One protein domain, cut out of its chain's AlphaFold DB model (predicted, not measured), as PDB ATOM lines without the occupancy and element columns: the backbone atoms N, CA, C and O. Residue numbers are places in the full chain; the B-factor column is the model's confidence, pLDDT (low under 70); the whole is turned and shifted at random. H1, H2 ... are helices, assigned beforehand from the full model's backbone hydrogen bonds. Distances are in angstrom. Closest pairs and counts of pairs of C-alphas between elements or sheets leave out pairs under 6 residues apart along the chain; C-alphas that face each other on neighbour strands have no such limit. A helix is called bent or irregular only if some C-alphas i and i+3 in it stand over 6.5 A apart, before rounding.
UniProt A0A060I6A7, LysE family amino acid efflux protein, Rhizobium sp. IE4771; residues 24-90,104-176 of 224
ATOM      1  N   PHE A  24      68.053 132.206 135.104       89.81
ATOM      2  CA  PHE A  24      67.886 133.577 135.590       89.81
ATOM      3  C   PHE A  24      67.576 134.551 134.443       89.81
ATOM      4  O   PHE A  24      66.643 135.344 134.534       89.81
ATOM      5  N   LEU A  25      68.293 134.443 133.318       88.25
ATOM      6  CA  LEU A  25      68.053 135.283 132.138       88.25
ATOM      7  C   LEU A  25      66.673 135.035 131.506       88.25
ATOM      8  O   LEU A  25      65.995 135.981 131.103       88.25
ATOM      9  N   GLN A  26      66.226 133.778 131.442       89.06
ATOM     10  CA  GLN A  26      64.873 133.470 130.970       89.06
ATOM     11  C   GLN A  26      63.800 133.982 131.918       89.06
ATOM     12  O   GLN A  26      62.799 134.532 131.457       89.06
ATOM     13  N   LEU A  27      64.015 133.838 133.223       90.62
ATOM     14  CA  LEU A  27      63.106 134.358 134.228       90.62
ATOM     15  C   LEU A  27      62.972 135.882 134.101       90.62
ATOM     16  O   LEU A  27      61.851 136.392 134.126       90.62
ATOM     17  N   LEU A  28      64.078 136.602 133.882       87.38
ATOM     18  CA  LEU A  28      64.061 138.039 133.598       87.38
ATOM     19  C   LEU A  28      63.267 138.367 132.330       87.38
ATOM     20  O   LEU A  28      62.409 139.247 132.367       87.38
ATOM     21  N   GLY A  29      63.504 137.652 131.227       85.25
ATOM     22  CA  GLY A  29      62.790 137.874 129.967       85.25
ATOM     23  C   GLY A  29      61.280 137.633 130.084       85.25
ATOM     24  O   GLY A  29      60.477 138.474 129.674       85.25
ATOM     25  N   ILE A  30      60.881 136.517 130.700       87.62
ATOM     26  CA  ILE A  30      59.472 136.172 130.938       87.62
ATOM     27  C   ILE A  30      58.841 137.160 131.922       87.62
ATOM     28  O   ILE A  30      57.737 137.644 131.682       87.62
ATOM     29  N   GLY A  31      59.538 137.495 133.005       87.62
ATOM     30  CA  GLY A  31      59.057 138.419 134.024       87.62
ATOM     31  C   GLY A  31      58.886 139.850 133.517       87.62
ATOM     32  O   GLY A  31      57.888 140.495 133.837       87.62
ATOM     33  N   ALA A  32      59.809 140.333 132.683       83.81
ATOM     34  CA  ALA A  32      59.718 141.653 132.065       83.81
ATOM     35  C   ALA A  32      58.620 141.724 130.990       83.81
ATOM     36  O   ALA A  32      57.926 142.738 130.903       83.81
ATOM     37  N   GLY A  33      58.448 140.661 130.193       82.56
ATOM     38  CA  GLY A  33      57.479 140.622 129.091       82.56
ATOM     39  C   GLY A  33      56.048 140.266 129.501       82.56
ATOM     40  O   GLY A  33      55.101 140.865 129.000       82.56
ATOM     41  N   GLN A  34      55.876 139.311 130.416       85.69
ATOM     42  CA  GLN A  34      54.573 138.733 130.794       85.69
ATOM     43  C   GLN A  34      54.244 138.899 132.286       85.69
ATOM     44  O   GLN A  34      53.200 138.450 132.762       85.69
ATOM     45  N   GLY A  35      55.120 139.564 133.038       87.31
ATOM     46  CA  GLY A  35      54.917 139.871 134.446       87.31
ATOM     47  C   GLY A  35      55.341 138.755 135.401       87.31
ATOM     48  O   GLY A  35      55.633 137.614 135.035       87.31
ATOM     49  N   ARG A  36      55.332 139.104 136.692       90.19
ATOM     50  CA  ARG A  36      55.804 138.252 137.792       90.19
ATOM     51  C   ARG A  36      55.105 136.891 137.861       90.19
ATOM     52  O   ARG A  36      55.751 135.896 138.160       90.19
ATOM     53  N   LYS A  37      53.799 136.835 137.563       91.38
ATOM     54  CA  LYS A  37      53.010 135.591 137.610       91.38
ATOM     55  C   LYS A  37      53.510 134.565 136.587       91.38
ATOM     56  O   LYS A  37      53.654 133.397 136.927       91.38
ATOM     57  N   ALA A  38      53.818 135.000 135.365       91.69
ATOM     58  CA  ALA A  38      54.380 134.126 134.337       91.69
ATOM     59  C   ALA A  38      55.781 133.628 134.727       91.69
ATOM     60  O   ALA A  38      56.076 132.444 134.565       91.69
ATOM     61  N   GLY A  39      56.612 134.503 135.307       92.94
ATOM     62  CA  GLY A  39      57.917 134.119 135.851       92.94
ATOM     63  C   GLY A  39      57.811 133.078 136.972       92.94
ATOM     64  O   GLY A  39      58.536 132.090 136.959       92.94
ATOM     65  N   ALA A  40      56.851 133.237 137.886       95.12
ATOM     66  CA  ALA A  40      56.611 132.270 138.954       95.12
ATOM     67  C   ALA A  40      56.225 130.885 138.410       95.12
ATOM     68  O   ALA A  40      56.806 129.888 138.820       95.12
ATOM     69  N   PHE A  41      55.318 130.814 137.427       95.75
ATOM     70  CA  PHE A  41      54.987 129.539 136.781       95.75
ATOM     71  C   PHE A  41      56.195 128.899 136.095       95.75
ATOM     72  O   PHE A  41      56.345 127.682 136.160       95.75
ATOM     73  N   PHE A  42      57.062 129.695 135.460       95.69
ATOM     74  CA  PHE A  42      58.319 129.194 134.907       95.69
ATOM     75  C   PHE A  42      59.215 128.582 135.992       95.69
ATOM     76  O   PHE A  42      59.664 127.453 135.810       95.69
ATOM     77  N   MET A  43      59.414 129.260 137.128       96.19
ATOM     78  CA  MET A  43      60.221 128.714 138.231       96.19
ATOM     79  C   MET A  43      59.627 127.430 138.806       96.19
ATOM     80  O   MET A  43      60.349 126.460 138.979       96.19
ATOM     81  N   MET A  44      58.303 127.358 138.981       96.88
ATOM     82  CA  MET A  44      57.645 126.130 139.451       96.88
ATOM     83  C   MET A  44      57.905 124.929 138.532       96.88
ATOM     84  O   MET A  44      58.059 123.809 139.008       96.88
ATOM     85  N   GLY A  45      57.954 125.146 137.214       96.25
ATOM     86  CA  GLY A  45      58.353 124.098 136.275       96.25
ATOM     87  C   GLY A  45      59.844 123.774 136.380       96.25
ATOM     88  O   GLY A  45      60.220 122.606 136.411       96.25
ATOM     89  N   HIS A  46      60.687 124.806 136.456       96.81
ATOM     90  CA  HIS A  46      62.142 124.676 136.556       96.81
ATOM     91  C   HIS A  46      62.585 123.868 137.782       96.81
ATOM     92  O   HIS A  46      63.469 123.020 137.663       96.81
ATOM     93  N   LEU A  47      61.901 124.068 138.910       97.44
ATOM     94  CA  LEU A  47      62.127 123.391 140.184       97.44
ATOM     95  C   LEU A  47      62.128 121.860 140.062       97.44
ATOM     96  O   LEU A  47      62.853 121.177 140.781       97.44
ATOM     97  N   VAL A  48      61.362 121.297 139.122       97.56
ATOM     98  CA  VAL A  48      61.380 119.851 138.851       97.56
ATOM     99  C   VAL A  48      62.751 119.403 138.338       97.56
ATOM    100  O   VAL A  48      63.271 118.378 138.771       97.56
ATOM    101  N   GLY A  49      63.361 120.185 137.445       96.50
ATOM    102  CA  GLY A  49      64.725 119.943 136.984       96.50
ATOM    103  C   GLY A  49      65.740 120.073 138.116       96.50
ATOM    104  O   GLY A  49      66.620 119.226 138.246       96.50
ATOM    105  N   ASP A  50      65.576 121.076 138.975       97.19
ATOM    106  CA  ASP A  50      66.457 121.301 140.126       97.19
ATOM    107  C   ASP A  50      66.437 120.123 141.105       97.19
ATOM    108  O   ASP A  50      67.491 119.681 141.570       97.19
ATOM    109  N   LEU A  51      65.255 119.544 141.339       97.69
ATOM    110  CA  LEU A  51      65.097 118.322 142.124       97.69
ATOM    111  C   LEU A  51      65.774 117.116 141.466       97.69
ATOM    112  O   LEU A  51      66.478 116.378 142.154       97.69
ATOM    113  N   ILE A  52      65.602 116.917 140.157       97.25
ATOM    114  CA  ILE A  52      66.223 115.797 139.427       97.25
ATOM    115  C   ILE A  52      67.749 115.891 139.498       97.25
ATOM    116  O   ILE A  52      68.413 114.935 139.904       97.25
ATOM    117  N   TRP A  53      68.311 117.049 139.150       95.94
ATOM    118  CA  TRP A  53      69.759 117.230 139.105       95.94
ATOM    119  C   TRP A  53      70.405 117.167 140.485       95.94
ATOM    120  O   TRP A  53      71.457 116.548 140.633       95.94
ATOM    121  N   SER A  54      69.753 117.727 141.503       95.75
ATOM    122  CA  SER A  54      70.251 117.664 142.880       95.75
ATOM    123  C   SER A  54      70.137 116.263 143.473       95.75
ATOM    124  O   SER A  54      71.023 115.844 144.215       95.75
ATOM    125  N   SER A  55      69.108 115.495 143.097       95.44
ATOM    126  CA  SER A  55      69.003 114.077 143.466       95.44
ATOM    127  C   SER A  55      70.163 113.276 142.882       95.44
ATOM    128  O   SER A  55      70.833 112.549 143.613       95.44
ATOM    129  N   LEU A  56      70.447 113.447 141.586       93.62
ATOM    130  CA  LEU A  56      71.575 112.788 140.926       93.62
ATOM    131  C   LEU A  56      72.914 113.195 141.551       93.62
ATOM    132  O   LEU A  56      73.757 112.334 141.790       93.62
ATOM    133  N   ALA A  57      73.100 114.480 141.857       93.31
ATOM    134  CA  ALA A  57      74.310 114.976 142.507       93.31
ATOM    135  C   ALA A  57      74.507 114.362 143.901       93.31
ATOM    136  O   ALA A  57      75.589 113.868 144.206       93.31
ATOM    137  N   LEU A  58      73.466 114.333 144.737       92.50
ATOM    138  CA  LEU A  58      73.538 113.722 146.065       92.50
ATOM    139  C   LEU A  58      73.802 112.211 145.991       92.50
ATOM    140  O   LEU A  58      74.615 111.701 146.761       92.50
ATOM    141  N   ILE A  59      73.174 111.500 145.047       92.00
ATOM    142  CA  ILE A  59      73.451 110.079 144.789       92.00
ATOM    143  C   ILE A  59      74.916 109.883 144.386       92.00
ATOM    144  O   ILE A  59      75.566 108.982 144.913       92.00
ATOM    145  N   ALA A  60      75.450 110.726 143.500       90.06
ATOM    146  CA  ALA A  60      76.845 110.660 143.078       90.06
ATOM    147  C   ALA A  60      77.810 110.915 144.245       90.06
ATOM    148  O   ALA A  60      78.756 110.155 144.427       90.06
ATOM    149  N   ILE A  61      77.541 111.921 145.084       89.50
ATOM    150  CA  ILE A  61      78.369 112.242 146.260       89.50
ATOM    151  C   ILE A  61      78.384 111.073 147.253       89.50
ATOM    152  O   ILE A  61      79.448 110.671 147.722       89.50
ATOM    153  N   VAL A  62      77.216 110.504 147.568       89.00
ATOM    154  CA  VAL A  62      77.120 109.355 148.483       89.00
ATOM    155  C   VAL A  62      77.760 108.107 147.857       89.00
ATOM    156  O   VAL A  62      78.491 107.389 148.537       89.00
ATOM    157  N   GLY A  63      77.535 107.862 146.564       86.25
ATOM    158  CA  GLY A  63      78.073 106.714 145.825       86.25
ATOM    159  C   GLY A  63      79.585 106.770 145.586       86.25
ATOM    160  O   GLY A  63      80.246 105.733 145.557       86.25
ATOM    161  N   ALA A  64      80.176 107.961 145.498       85.62
ATOM    162  CA  ALA A  64      81.626 108.119 145.383       85.62
ATOM    163  C   ALA A  64      82.373 107.569 146.611       85.62
ATOM    164  O   ALA A  64      83.515 107.126 146.490       85.62
ATOM    165  N   LYS A  65      81.723 107.518 147.784       77.69
ATOM    166  CA  LYS A  65      82.284 106.912 149.001       77.69
ATOM    167  C   LYS A  65      82.426 105.390 148.895       77.69
ATOM    168  O   LYS A  65      83.290 104.824 149.557       77.69
ATOM    169  N   THR A  66      81.580 104.728 148.104       77.38
ATOM    170  CA  THR A  66      81.567 103.262 147.983       77.38
ATOM    171  C   THR A  66      82.366 102.758 146.786       77.38
ATOM    172  O   THR A  66      83.007 101.719 146.895       77.38
ATOM    173  N   ILE A  67      82.349 103.478 145.660       77.69
ATOM    174  CA  ILE A  67      82.948 103.030 144.383       77.69
ATOM    175  C   ILE A  67      84.240 103.812 144.049       77.69
ATOM    176  O   ILE A  67      84.972 103.456 143.129       77.69
ATOM    177  N   GLY A  68      84.565 104.853 144.824       76.62
ATOM    178  CA  GLY A  68      85.660 105.783 144.542       76.62
ATOM    179  C   GLY A  68      85.241 106.906 143.587       76.62
ATOM    180  O   GLY A  68      84.239 106.806 142.878       76.62
ATOM    181  N   THR A  69      86.000 108.007 143.565       78.31
ATOM    182  CA  THR A  69      85.645 109.201 142.772       78.31
ATOM    183  C   THR A  69      85.970 109.055 141.291       78.31
ATOM    184  O   THR A  69      85.323 109.698 140.480       78.31
ATOM    185  N   PHE A  70      86.898 108.169 140.912       83.88
ATOM    186  CA  PHE A  70      87.458 108.106 139.556       83.88
ATOM    187  C   PHE A  70      86.405 108.019 138.438       83.88
ATOM    188  O   PHE A  70      86.493 108.738 137.445       83.88
ATOM    189  N   VAL A  71      85.381 107.172 138.600       81.81
ATOM    190  CA  VAL A  71      84.296 107.046 137.610       81.81
ATOM    191  C   VAL A  71      83.506 108.352 137.504       81.81
ATOM    192  O   VAL A  71      83.204 108.807 136.403       81.81
ATOM    193  N   PHE A  72      83.203 108.981 138.639       78.44
ATOM    194  CA  PHE A  72      82.483 110.252 138.689       78.44
ATOM    195  C   PHE A  72      83.325 111.414 138.152       78.44
ATOM    196  O   PHE A  72      82.781 112.267 137.456       78.44
ATOM    197  N   ASP A  73      84.634 111.414 138.404       82.19
ATOM    198  CA  ASP A  73      85.584 112.404 137.896       82.19
ATOM    199  C   ASP A  73      85.688 112.313 136.369       82.19
ATOM    200  O   ASP A  73      85.610 113.330 135.679       82.19
ATOM    201  N   LEU A  74      85.779 111.096 135.822       85.69
ATOM    202  CA  LEU A  74      85.817 110.871 134.376       85.69
ATOM    203  C   LEU A  74      84.497 111.272 133.702       85.69
ATOM    204  O   LEU A  74      84.511 111.939 132.666       85.69
ATOM    205  N   LEU A  75      83.356 110.911 134.298       81.12
ATOM    206  CA  LEU A  75      82.036 111.331 133.815       81.12
ATOM    207  C   LEU A  75      81.865 112.851 133.889       81.12
ATOM    208  O   LEU A  75      81.363 113.460 132.944       81.12
ATOM    209  N   GLY A  76      82.312 113.471 134.982       81.75
ATOM    210  CA  GLY A  76      82.304 114.918 135.164       81.75
ATOM    211  C   GLY A  76      83.164 115.624 134.120       81.75
ATOM    212  O   GLY A  76      82.699 116.569 133.484       81.75
ATOM    213  N   LEU A  77      84.375 115.125 133.869       86.69
ATOM    214  CA  LEU A  77      85.270 115.645 132.838       86.69
ATOM    215  C   LEU A  77      84.648 115.531 131.441       86.69
ATOM    216  O   LEU A  77      84.624 116.516 130.704       86.69
ATOM    217  N   ALA A  78      84.106 114.361 131.090       85.44
ATOM    218  CA  ALA A  78      83.449 114.139 129.803       85.44
ATOM    219  C   ALA A  78      82.239 115.069 129.615       85.44
ATOM    220  O   ALA A  78      82.062 115.662 128.549       85.44
ATOM    221  N   TYR A  79      81.439 115.250 130.668       82.88
ATOM    222  CA  TYR A  79      80.300 116.161 130.658       82.88
ATOM    223  C   TYR A  79      80.731 117.620 130.476       82.88
ATOM    224  O   TYR A  79      80.187 118.321 129.622       82.88
ATOM    225  N   LEU A  80      81.732 118.077 131.236       84.56
ATOM    226  CA  LEU A  80      82.269 119.437 131.135       84.56
ATOM    227  C   LEU A  80      82.884 119.706 129.753       84.56
ATOM    228  O   LEU A  80      82.664 120.775 129.179       84.56
ATOM    229  N   ALA A  81      83.597 118.729 129.189       86.06
ATOM    230  CA  ALA A  81      84.123 118.808 127.830       86.06
ATOM    231  C   ALA A  81      82.991 118.932 126.801       86.06
ATOM    232  O   ALA A  81      83.056 119.785 125.913       86.06
ATOM    233  N   TRP A  82      81.919 118.145 126.946       85.81
ATOM    234  CA  TRP A  82      80.764 118.220 126.053       85.81
ATOM    235  C   TRP A  82      80.048 119.576 126.143       85.81
ATOM    236  O   TRP A  82      79.783 120.196 125.108       85.81
ATOM    237  N   ILE A  83      79.763 120.094 127.340       80.56
ATOM    238  CA  ILE A  83      79.107 121.409 127.458       80.56
ATOM    239  C   ILE A  83      80.024 122.546 126.985       80.56
ATOM    240  O   ILE A  83      79.532 123.486 126.363       80.56
ATOM    241  N   GLY A  84      81.341 122.443 127.204       82.38
ATOM    242  CA  GLY A  84      82.326 123.401 126.698       82.38
ATOM    243  C   GLY A  84      82.356 123.422 125.170       82.38
ATOM    244  O   GLY A  84      82.223 124.482 124.559       82.38
ATOM    245  N   TRP A  85      82.407 122.244 124.544       86.50
ATOM    246  CA  TRP A  85      82.295 122.095 123.092       86.50
ATOM    247  C   TRP A  85      80.965 122.634 122.552       86.50
ATOM    248  O   TRP A  85      80.935 123.340 121.544       86.50
ATOM    249  N   SER A  86      79.856 122.352 123.238       82.44
ATOM    250  CA  SER A  86      78.527 122.848 122.857       82.44
ATOM    251  C   SER A  86      78.440 124.373 122.941       82.44
ATOM    252  O   SER A  86      77.801 124.986 122.091       82.44
ATOM    253  N   ALA A  87      79.096 124.988 123.930       80.12
ATOM    254  CA  ALA A  87      79.139 126.437 124.096       80.12
ATOM    255  C   ALA A  87      79.952 127.122 122.987       80.12
ATOM    256  O   ALA A  87      79.501 128.131 122.449       80.12
ATOM    257  N   VAL A  88      81.096 126.549 122.596       86.56
ATOM    258  CA  VAL A  88      81.920 127.055 121.479       86.56
ATOM    259  C   VAL A  88      81.175 126.960 120.143       86.56
ATOM    260  O   VAL A  88      81.281 127.853 119.308       86.56
ATOM    261  N   ASN A  89      80.381 125.905 119.953       84.62
ATOM    262  CA  ASN A  89      79.617 125.680 118.721       84.62
ATOM    263  C   ASN A  89      78.215 126.310 118.726       84.62
ATOM    264  O   ASN A  89      77.476 126.191 117.741       84.62
ATOM    265  N   ALA A  90      77.817 126.966 119.816       79.31
ATOM    266  CA  ALA A  90      76.510 127.593 119.911       79.31
ATOM    267  C   ALA A  90      76.432 128.792 118.957       79.31
ATOM    268  O   ALA A  90      77.223 129.731 119.029       79.31
ATOM    269  N   ARG A 104      52.883 128.918 127.683       90.25
ATOM    270  CA  ARG A 104      52.870 127.949 128.794       90.25
ATOM    271  C   ARG A 104      54.145 128.052 129.639       90.25
ATOM    272  O   ARG A 104      55.032 127.204 129.489       90.25
ATOM    273  N   PRO A 105      54.261 129.057 130.533       91.62
ATOM    274  CA  PRO A 105      55.488 129.312 131.288       91.62
ATOM    275  C   PRO A 105      55.936 128.116 132.129       91.62
ATOM    276  O   PRO A 105      57.115 127.785 132.117       91.62
ATOM    277  N   PHE A 106      54.996 127.398 132.754       95.19
ATOM    278  CA  PHE A 106      55.289 126.178 133.512       95.19
ATOM    279  C   PHE A 106      55.932 125.085 132.657       95.19
ATOM    280  O   PHE A 106      57.015 124.606 132.974       95.19
ATOM    281  N   ARG A 107      55.312 124.727 131.522       94.75
ATOM    282  CA  ARG A 107      55.861 123.702 130.617       94.75
ATOM    283  C   ARG A 107      57.231 124.116 130.083       94.75
ATOM    284  O   ARG A 107      58.113 123.277 129.935       94.75
ATOM    285  N   ARG A 108      57.411 125.409 129.800       93.50
ATOM    286  CA  ARG A 108      58.701 125.952 129.371       93.50
ATOM    287  C   ARG A 108      59.759 125.800 130.461       93.50
ATOM    288  O   ARG A 108      60.855 125.356 130.145       93.50
ATOM    289  N   GLY A 109      59.418 126.133 131.704       94.88
ATOM    290  CA  GLY A 109      60.277 125.959 132.871       94.88
ATOM    291  C   GLY A 109      60.658 124.506 133.104       94.88
ATOM    292  O   GLY A 109      61.836 124.218 133.245       94.88
ATOM    293  N   LEU A 110      59.690 123.591 133.032       96.44
ATOM    294  CA  LEU A 110      59.910 122.152 133.178       96.44
ATOM    295  C   LEU A 110      60.898 121.613 132.143       96.44
ATOM    296  O   LEU A 110      61.922 121.040 132.503       96.44
ATOM    297  N   ILE A 111      60.619 121.837 130.855       94.88
ATOM    298  CA  ILE A 111      61.503 121.381 129.773       94.88
ATOM    299  C   ILE A 111      62.885 122.008 129.936       94.88
ATOM    300  O   ILE A 111      63.892 121.324 129.780       94.88
ATOM    301  N   PHE A 112      62.941 123.301 130.263       93.44
ATOM    302  CA  PHE A 112      64.207 123.993 130.421       93.44
ATOM    303  C   PHE A 112      65.013 123.458 131.605       93.44
ATOM    304  O   PHE A 112      66.188 123.175 131.428       93.44
ATOM    305  N   GLY A 113      64.401 123.287 132.778       93.56
ATOM    306  CA  GLY A 113      65.064 122.782 133.979       93.56
ATOM    307  C   GLY A 113      65.599 121.366 133.779       93.56
ATOM    308  O   GLY A 113      66.759 121.095 134.082       93.56
ATOM    309  N   VAL A 114      64.793 120.479 133.186       93.62
ATOM    310  CA  VAL A 114      65.197 119.090 132.913       93.62
ATOM    311  C   VAL A 114      66.297 119.011 131.857       93.62
ATOM    312  O   VAL A 114      67.187 118.182 131.975       93.62
ATOM    313  N   THR A 115      66.285 119.874 130.839       89.88
ATOM    314  CA  THR A 115      67.322 119.870 129.789       89.88
ATOM    315  C   THR A 115      68.507 120.784 130.100       89.88
ATOM    316  O   THR A 115      69.387 120.941 129.259       89.88
ATOM    317  N   ASN A 116      68.549 121.396 131.287       88.12
ATOM    318  CA  ASN A 116      69.543 122.401 131.635       88.12
ATOM    319  C   ASN A 116      70.940 121.778 131.801       88.12
ATOM    320  O   ASN A 116      71.195 121.141 132.826       88.12
ATOM    321  N   PRO A 117      71.894 122.034 130.885       79.44
ATOM    322  CA  PRO A 117      73.232 121.458 130.986       79.44
ATOM    323  C   PRO A 117      74.046 122.037 132.159       79.44
ATOM    324  O   PRO A 117      75.118 121.545 132.491       79.44
ATOM    325  N   LYS A 118      73.566 123.105 132.810       86.75
ATOM    326  CA  LYS A 118      74.194 123.637 134.027       86.75
ATOM    327  C   LYS A 118      73.772 122.871 135.284       86.75
ATOM    328  O   LYS A 118      74.446 122.986 136.302       86.75
ATOM    329  N   GLY A 119      72.633 122.172 135.238       91.19
ATOM    330  CA  GLY A 119      71.949 121.676 136.430       91.19
ATOM    331  C   GLY A 119      72.833 120.726 137.228       91.19
ATOM    332  O   GLY A 119      73.158 120.992 138.382       91.19
ATOM    333  N   TYR A 120      73.309 119.664 136.584       91.94
ATOM    334  CA  TYR A 120      74.110 118.656 137.270       91.94
ATOM    335  C   TYR A 120      75.444 119.183 137.832       91.94
ATOM    336  O   TYR A 120      75.662 119.011 139.032       91.94
ATOM    337  N   PRO A 121      76.327 119.869 137.069       90.38
ATOM    338  CA  PRO A 121      77.621 120.292 137.613       90.38
ATOM    339  C   PRO A 121      77.507 121.320 138.732       90.38
ATOM    340  O   PRO A 121      78.266 121.258 139.696       90.38
ATOM    341  N   VAL A 122      76.567 122.267 138.626       93.31
ATOM    342  CA  VAL A 122      76.387 123.290 139.666       93.31
ATOM    343  C   VAL A 122      75.813 122.655 140.930       93.31
ATOM    344  O   VAL A 122      76.262 122.994 142.026       93.31
ATOM    345  N   ALA A 123      74.875 121.710 140.802       94.88
ATOM    346  CA  ALA A 123      74.379 120.951 141.946       94.88
ATOM    347  C   ALA A 123      75.531 120.170 142.593       94.88
ATOM    348  O   ALA A 123      75.817 120.355 143.772       94.88
ATOM    349  N   LEU A 124      76.276 119.388 141.811       92.94
ATOM    350  CA  LEU A 124      77.405 118.611 142.317       92.94
ATOM    351  C   LEU A 124      78.433 119.492 143.043       92.94
ATOM    352  O   LEU A 124      78.825 119.165 144.162       92.94
ATOM    353  N   ALA A 125      78.814 120.632 142.465       92.81
ATOM    354  CA  ALA A 125      79.780 121.548 143.066       92.81
ATOM    355  C   ALA A 125      79.273 122.177 144.376       92.81
ATOM    356  O   ALA A 125      79.981 122.162 145.381       92.81
ATOM    357  N   THR A 126      78.047 122.707 144.387       95.75
ATOM    358  CA  THR A 126      77.476 123.381 145.570       95.75
ATOM    359  C   THR A 126      77.213 122.409 146.715       95.75
ATOM    360  O   THR A 126      77.595 122.694 147.851       95.75
ATOM    361  N   PHE A 127      76.634 121.238 146.429       94.44
ATOM    362  CA  PHE A 127      76.407 120.202 147.436       94.44
ATOM    363  C   PHE A 127      77.721 119.633 147.963       94.44
ATOM    364  O   PHE A 127      77.871 119.499 149.174       94.44
ATOM    365  N   THR A 128      78.706 119.370 147.101       91.81
ATOM    366  CA  THR A 128      80.023 118.909 147.569       91.81
ATOM    367  C   THR A 128      80.666 119.956 148.476       91.81
ATOM    368  O   THR A 128      81.070 119.629 149.588       91.81
ATOM    369  N   ALA A 129      80.695 121.227 148.065       92.38
ATOM    370  CA  ALA A 129      81.339 122.293 148.830       92.38
ATOM    371  C   ALA A 129      80.709 122.520 150.214       92.38
ATOM    372  O   ALA A 129      81.424 122.737 151.191       92.38
ATOM    373  N   LEU A 130      79.379 122.464 150.311       92.56
ATOM    374  CA  LEU A 130      78.655 122.841 151.531       92.56
ATOM    375  C   LEU A 130      78.284 121.654 152.419       92.56
ATOM    376  O   LEU A 130      77.871 121.852 153.562       92.56
ATOM    377  N   VAL A 131      78.461 120.428 151.925       87.75
ATOM    378  CA  VAL A 131      78.154 119.205 152.671       87.75
ATOM    379  C   VAL A 131      79.404 118.369 152.992       87.75
ATOM    380  O   VAL A 131      79.357 117.529 153.893       87.75
ATOM    381  N   ALA A 132      80.557 118.642 152.361       75.56
ATOM    382  CA  ALA A 132      81.815 117.911 152.582       75.56
ATOM    383  C   ALA A 132      82.235 117.808 154.059       75.56
ATOM    384  O   ALA A 132      82.675 116.746 154.497       75.56
ATOM    385  N   GLY A 133      82.029 118.861 154.860       74.75
ATOM    386  CA  GLY A 133      82.342 118.850 156.297       74.75
ATOM    387  C   GLY A 133      81.522 117.843 157.120       74.75
ATOM    388  O   GLY A 133      81.802 117.630 158.294       74.75
ATOM    389  N   SER A 134      80.499 117.221 156.529       79.62
ATOM    390  CA  SER A 134      79.661 116.180 157.137       79.62
ATOM    391  C   SER A 134      79.672 114.872 156.328       79.62
ATOM    392  O   SER A 134      78.751 114.066 156.458       79.62
ATOM    393  N   ALA A 135      80.722 114.615 155.533       71.81
ATOM    394  CA  ALA A 135      80.848 113.420 154.683       71.81
ATOM    395  C   ALA A 135      80.724 112.080 155.443       71.81
ATOM    396  O   ALA A 135      80.277 111.073 154.890       71.81
ATOM    397  N   GLY A 136      81.068 112.063 156.735       74.75
ATOM    398  CA  GLY A 136      80.865 110.904 157.607       74.75
ATOM    399  C   GLY A 136      79.392 110.518 157.787       74.75
ATOM    400  O   GLY A 136      79.106 109.333 157.894       74.75
ATOM    401  N   ALA A 137      78.478 111.495 157.747       78.81
ATOM    402  CA  ALA A 137      77.038 111.329 157.965       78.81
ATOM    403  C   ALA A 137      76.219 111.209 156.663       78.81
ATOM    404  O   ALA A 137      74.994 111.093 156.715       78.81
ATOM    405  N   LEU A 138      76.873 111.258 155.500       84.31
ATOM    406  CA  LEU A 138      76.239 111.080 154.196       84.31
ATOM    407  C   LEU A 138      76.017 109.590 153.911       84.31
ATOM    408  O   LEU A 138      76.953 108.854 153.598       84.31
ATOM    409  N   HIS A 139      74.759 109.168 154.008       87.50
ATOM    410  CA  HIS A 139      74.298 107.814 153.703       87.50
ATOM    411  C   HIS A 139      73.063 107.876 152.799       87.50
ATOM    412  O   HIS A 139      72.354 108.882 152.790       87.50
ATOM    413  N   PHE A 140      72.767 106.793 152.075       89.44
ATOM    414  CA  PHE A 140      71.593 106.731 151.194       89.44
ATOM    415  C   PHE A 140      70.273 106.982 151.943       89.44
ATOM    416  O   PHE A 140      69.380 107.633 151.411       89.44
ATOM    417  N   GLU A 141      70.183 106.571 153.209       91.12
ATOM    418  CA  GLU A 141      69.029 106.823 154.087       91.12
ATOM    419  C   GLU A 141      68.796 108.315 154.377       91.12
ATOM    420  O   GLU A 141      67.675 108.733 154.656       91.12
ATOM    421  N   ALA A 142      69.843 109.141 154.289       90.69
ATOM    422  CA  ALA A 142      69.751 110.582 154.503       90.69
ATOM    423  C   ALA A 142      69.129 111.316 153.306       90.69
ATOM    424  O   ALA A 142      68.626 112.429 153.466       90.69
ATOM    425  N   LEU A 143      69.161 110.716 152.108       92.00
ATOM    426  CA  LEU A 143      68.806 111.383 150.853       92.00
ATOM    427  C   LEU A 143      67.402 112.004 150.848       92.00
ATOM    428  O   LEU A 143      67.306 113.165 150.448       92.00
ATOM    429  N   PRO A 144      66.325 111.332 151.315       95.19
ATOM    430  CA  PRO A 144      64.991 111.933 151.311       95.19
ATOM    431  C   PRO A 144      64.914 113.199 152.170       95.19
ATOM    432  O   PRO A 144      64.299 114.187 151.773       95.19
ATOM    433  N   VAL A 145      65.583 113.199 153.328       95.19
ATOM    434  CA  VAL A 145      65.615 114.353 154.239       95.19
ATOM    435  C   VAL A 145      66.454 115.484 153.646       95.19
ATOM    436  O   VAL A 145      66.023 116.636 153.665       95.19
ATOM    437  N   LEU A 146      67.619 115.167 153.072       94.88
ATOM    438  CA  LEU A 146      68.471 116.157 152.408       94.88
ATOM    439  C   LEU A 146      67.755 116.800 151.222       94.88
ATOM    440  O   LEU A 146      67.806 118.020 151.081       94.88
ATOM    441  N   LEU A 147      67.041 116.015 150.412       96.44
ATOM    442  CA  LEU A 147      66.216 116.530 149.319       96.44
ATOM    443  C   LEU A 147      65.049 117.376 149.827       96.44
ATOM    444  O   LEU A 147      64.791 118.433 149.259       96.44
ATOM    445  N   GLY A 148      64.387 116.971 150.913       97.62
ATOM    446  CA  GLY A 148      63.324 117.760 151.538       97.62
ATOM    447  C   GLY A 148      63.813 119.130 152.017       97.62
ATOM    448  O   GLY A 148      63.180 120.147 151.747       97.62
ATOM    449  N   VAL A 149      64.979 119.186 152.664       97.31
ATOM    450  CA  VAL A 149      65.591 120.456 153.094       97.31
ATOM    451  C   VAL A 149      66.095 121.274 151.902       97.31
ATOM    452  O   VAL A 149      65.920 122.494 151.863       97.31
ATOM    453  N   SER A 150      66.656 120.610 150.892       97.81
ATOM    454  CA  SER A 150      67.073 121.251 149.640       97.81
ATOM    455  C   SER A 150      65.889 121.888 148.919       97.81
ATOM    456  O   SER A 150      65.993 123.015 148.450       97.81
ATOM    457  N   PHE A 151      64.730 121.226 148.900       98.38
ATOM    458  CA  PHE A 151      63.497 121.773 148.340       98.38
ATOM    459  C   PHE A 151      63.105 123.101 148.995       98.38
ATOM    460  O   PHE A 151      62.770 124.054 148.293       98.38
ATOM    461  N   VAL A 152      63.223 123.209 150.321       98.44
ATOM    462  CA  VAL A 152      63.002 124.479 151.032       98.44
ATOM    463  C   VAL A 152      64.016 125.543 150.589       98.44
ATOM    464  O   VAL A 152      63.636 126.695 150.372       98.44
ATOM    465  N   GLY A 153      65.282 125.165 150.398       98.31
ATOM    466  CA  GLY A 153      66.322 126.041 149.846       98.31
ATOM    467  C   GLY A 153      65.996 126.547 148.438       98.31
ATOM    468  O   GLY A 153      66.046 127.754 148.200       98.31
ATOM    469  N   PHE A 154      65.577 125.654 147.534       98.25
ATOM    470  CA  PHE A 154      65.159 126.013 146.174       98.25
ATOM    471  C   PHE A 154      63.975 126.981 146.187       98.25
ATOM    472  O   PHE A 154      64.053 128.052 145.594       98.25
ATOM    473  N   VAL A 155      62.912 126.663 146.934       98.19
ATOM    474  CA  VAL A 155      61.722 127.523 147.042       98.19
ATOM    475  C   VAL A 155      62.082 128.897 147.611       98.19
ATOM    476  O   VAL A 155      61.583 129.917 147.135       98.19
ATOM    477  N   THR A 156      62.975 128.950 148.602       98.31
ATOM    478  CA  THR A 156      63.443 130.217 149.179       98.31
ATOM    479  C   THR A 156      64.168 131.062 148.131       98.31
ATOM    480  O   THR A 156      63.867 132.248 147.979       98.31
ATOM    481  N   ALA A 157      65.081 130.459 147.369       97.19
ATOM    482  CA  ALA A 157      65.786 131.143 146.291       97.19
ATOM    483  C   ALA A 157      64.835 131.603 145.173       97.19
ATOM    484  O   ALA A 157      64.932 132.744 144.719       97.19
ATOM    485  N   ASP A 158      63.866 130.773 144.783       96.25
ATOM    486  CA  ASP A 158      62.852 131.114 143.784       96.25
ATOM    487  C   ASP A 158      62.025 132.326 144.216       96.25
ATOM    488  O   ASP A 158      61.818 133.251 143.426       96.25
ATOM    489  N   ILE A 159      61.590 132.369 145.480       95.75
ATOM    490  CA  ILE A 159      60.860 133.511 146.046       95.75
ATOM    491  C   ILE A 159      61.709 134.785 145.964       95.75
ATOM    492  O   ILE A 159      61.194 135.828 145.547       95.75
ATOM    493  N   ILE A 160      63.000 134.706 146.307       94.50
ATOM    494  CA  ILE A 160      63.936 135.836 146.204       94.50
ATOM    495  C   ILE A 160      64.022 136.321 144.749       94.50
ATOM    496  O   ILE A 160      63.814 137.508 144.483       94.50
ATOM    497  N   LEU A 161      64.258 135.417 143.793       92.69
ATOM    498  CA  LEU A 161      64.387 135.758 142.373       92.69
ATOM    499  C   LEU A 161      63.099 136.364 141.794       92.69
ATOM    500  O   LEU A 161      63.132 137.397 141.119       92.69
ATOM    501  N   ILE A 162      61.947 135.763 142.090       91.62
ATOM    502  CA  ILE A 162      60.631 136.264 141.669       91.62
ATOM    503  C   ILE A 162      60.350 137.637 142.302       91.62
ATOM    504  O   ILE A 162      59.759 138.509 141.654       91.62
ATOM    505  N   GLY A 163      60.780 137.850 143.548       88.06
ATOM    506  CA  GLY A 163      60.702 139.131 144.250       88.06
ATOM    507  C   GLY A 163      61.504 140.231 143.553       88.06
ATOM    508  O   GLY A 163      60.953 141.296 143.265       88.06
ATOM    509  N   ILE A 164      62.761 139.947 143.195       85.56
ATOM    510  CA  ILE A 164      63.651 140.876 142.471       85.56
ATOM    511  C   ILE A 164      63.022 141.319 141.144       85.56
ATOM    512  O   ILE A 164      63.059 142.494 140.785       85.56
ATOM    513  N   ILE A 165      62.389 140.394 140.431       79.94
ATOM    514  CA  ILE A 165      61.758 140.660 139.130       79.94
ATOM    515  C   ILE A 165      60.437 141.414 139.276       79.94
ATOM    516  O   ILE A 165      60.057 142.197 138.405       79.94
ATOM    517  N   GLY A 166      59.744 141.195 140.393       66.25
ATOM    518  CA  GLY A 166      58.561 141.949 140.787       66.25
ATOM    519  C   GLY A 166      58.844 143.405 141.146       66.25
ATOM    520  O   GLY A 166      57.952 144.242 140.994       66.25
ATOM    521  N   ALA A 167      60.060 143.724 141.594       69.44
ATOM    522  CA  ALA A 167      60.454 145.096 141.866       69.44
ATOM    523  C   ALA A 167      60.468 145.879 140.543       69.44
ATOM    524  O   ALA A 167      61.222 145.570 139.620       69.44
ATOM    525  N   GLY A 168      59.629 146.916 140.431       57.38
ATOM    526  CA  GLY A 168      59.373 147.664 139.186       57.38
ATOM    527  C   GLY A 168      60.602 148.268 138.482       57.38
ATOM    528  O   GLY A 168      60.482 148.777 137.368       57.38
ATOM    529  N   VAL A 169      61.782 148.182 139.097       58.59
ATOM    530  CA  VAL A 169      63.095 148.529 138.547       58.59
ATOM    531  C   VAL A 169      63.443 147.665 137.328       58.59
ATOM    532  O   VAL A 169      63.794 148.220 136.288       58.59
ATOM    533  N   VAL A 170      63.261 146.340 137.382       59.03
ATOM    534  CA  VAL A 170      63.619 145.443 136.260       59.03
ATOM    535  C   VAL A 170      62.766 145.745 135.028       59.03
ATOM    536  O   VAL A 170      63.288 145.886 133.923       59.03
ATOM    537  N   ARG A 171      61.459 145.965 135.221       58.53
ATOM    538  CA  ARG A 171      60.537 146.346 134.140       58.53
ATOM    539  C   ARG A 171      60.928 147.679 133.489       58.53
ATOM    540  O   ARG A 171      60.819 147.804 132.275       58.53
ATOM    541  N   ARG A 172      61.422 148.656 134.262       59.03
ATOM    542  CA  ARG A 172      61.892 149.956 133.740       59.03
ATOM    543  C   ARG A 172      63.224 149.861 132.990       59.03
ATOM    544  O   ARG A 172      63.400 150.589 132.018       59.03
ATOM    545  N   PHE A 173      64.141 148.989 133.411       60.72
ATOM    546  CA  PHE A 173      65.426 148.790 132.730       60.72
ATOM    547  C   PHE A 173      65.295 147.955 131.447       60.72
ATOM    548  O   PHE A 173      65.929 148.294 130.453       60.72
ATOM    549  N   TYR A 174      64.445 146.920 131.432       60.47
ATOM    550  CA  TYR A 174      64.266 146.042 130.264       60.47
ATOM    551  C   TYR A 174      63.316 146.611 129.200       60.47
ATOM    552  O   TYR A 174      63.510 146.365 128.013       60.47
ATOM    553  N   LEU A 175      62.298 147.384 129.604       59.59
ATOM    554  CA  LEU A 175      61.384 148.065 128.677       59.59
ATOM    555  C   LEU A 175      61.829 149.490 128.346       59.59
ATOM    556  O   LEU A 175      61.056 150.217 127.724       59.59
ATOM    557  N   ARG A 176      63.035 149.918 128.756       50.19
ATOM    558  CA  ARG A 176      63.583 151.199 128.304       50.19
ATOM    559  C   ARG A 176      63.666 151.116 126.782       50.19
ATOM    560  O   ARG A 176      64.472 150.338 126.269       50.19
TER     561      ARG A 176
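AT A GLANCE: This is residues 24 to 90 and 104 to 176 of the 224 residues of the protein "LysE family amino acid efflux protein" of Rhizobium sp. IE4771 (UniProt A0A060I6A7). Two long helices, H2 and H6, lie side by side and run opposite ways as the core; H1 folds back on one end of H2, H4 packs along its earlier half, and the kinked H5 crosses its later half. H3 makes a V with H2 and touches no helix, while the short H7 packs on H1. The printed part has 140 residues, with seven named helices, H1 to H7 in chain order, and no named strand; the class is all helix. It is only just compact, close to loose, with a radius of gyration of the C-alphas of 17.2 A and spans of 53 by 38 by 25 A.

HOW THE PARTS SIT: H1, residues 24 to 34, and H2, residues 36 to 67, form a helical hairpin; they touch at a shallow tilt of 17 degrees, with the C-alphas of Gly 31 and Gly 39 closest at 4.8 A. H2 is the hub, touching four helices, and has a kink of 29 degrees near residue 47. H3, residues 70 to 88, is close to H2 but not clearly touching: the closest C-alphas, of Ala 64 and Phe 72, are 7.1 A apart, at a tilt of 35.5 degrees, only just steep. H4, residues 105 to 114, touches H2 at residues 38 to 53 of H2 alone, the same way at a shallow tilt of 17 degrees; the C-alphas of Gly 45 and Leu 110 are closest at 4.0 A. H5, residues 119 to 137, touches H2 at a steep tilt of 50 degrees, closest at the C-alphas of Ala 57 and Leu 124, 4.8 A. H6, residues 140 to 166, touches H2, opposite ways at a shallow tilt of 29 degrees, with the C-alphas of Arg 36 and Gly 166 closest at 5.5 A. H7, residues 168 to 174, touches H1 about perpendicular, at 79 degrees; the C-alphas of Ala 32 and Arg 171 are closest at 5.2 A. Every O i to N i+4 pair is within hydrogen-bond range in H1, H3, H4 and H7, against 24 of 28 in H2, 10 of 15 in H5 and 21 of 23 in H6.

IN THESE COORDINATES: H1 begins at C-alpha 24 (67.886, 133.577, 135.590). From first to last C-alpha H2 measures 45.0 A, H3 26.8 A, H5 24.4 A and H6 39.0 A. H5 and H6 are irregular: C-alphas 133 and 136 are 8.2 A apart, and C-alphas 141 and 144 are 7.1 A apart. H7 ends at C-alpha 174 (64.266, 146.042, 130.264).

THE WHOLE: The two farthest C-alphas, of Thr 66 and Arg 176, are 54.9 A apart. Residues 91 to 103 are not printed, and C-alphas 90 and 104 are 25.3 A apart across this cut. The links printed whole are tight. The mean pLDDT of the printed part is 87.3, and residues 166 to 176 are under 70.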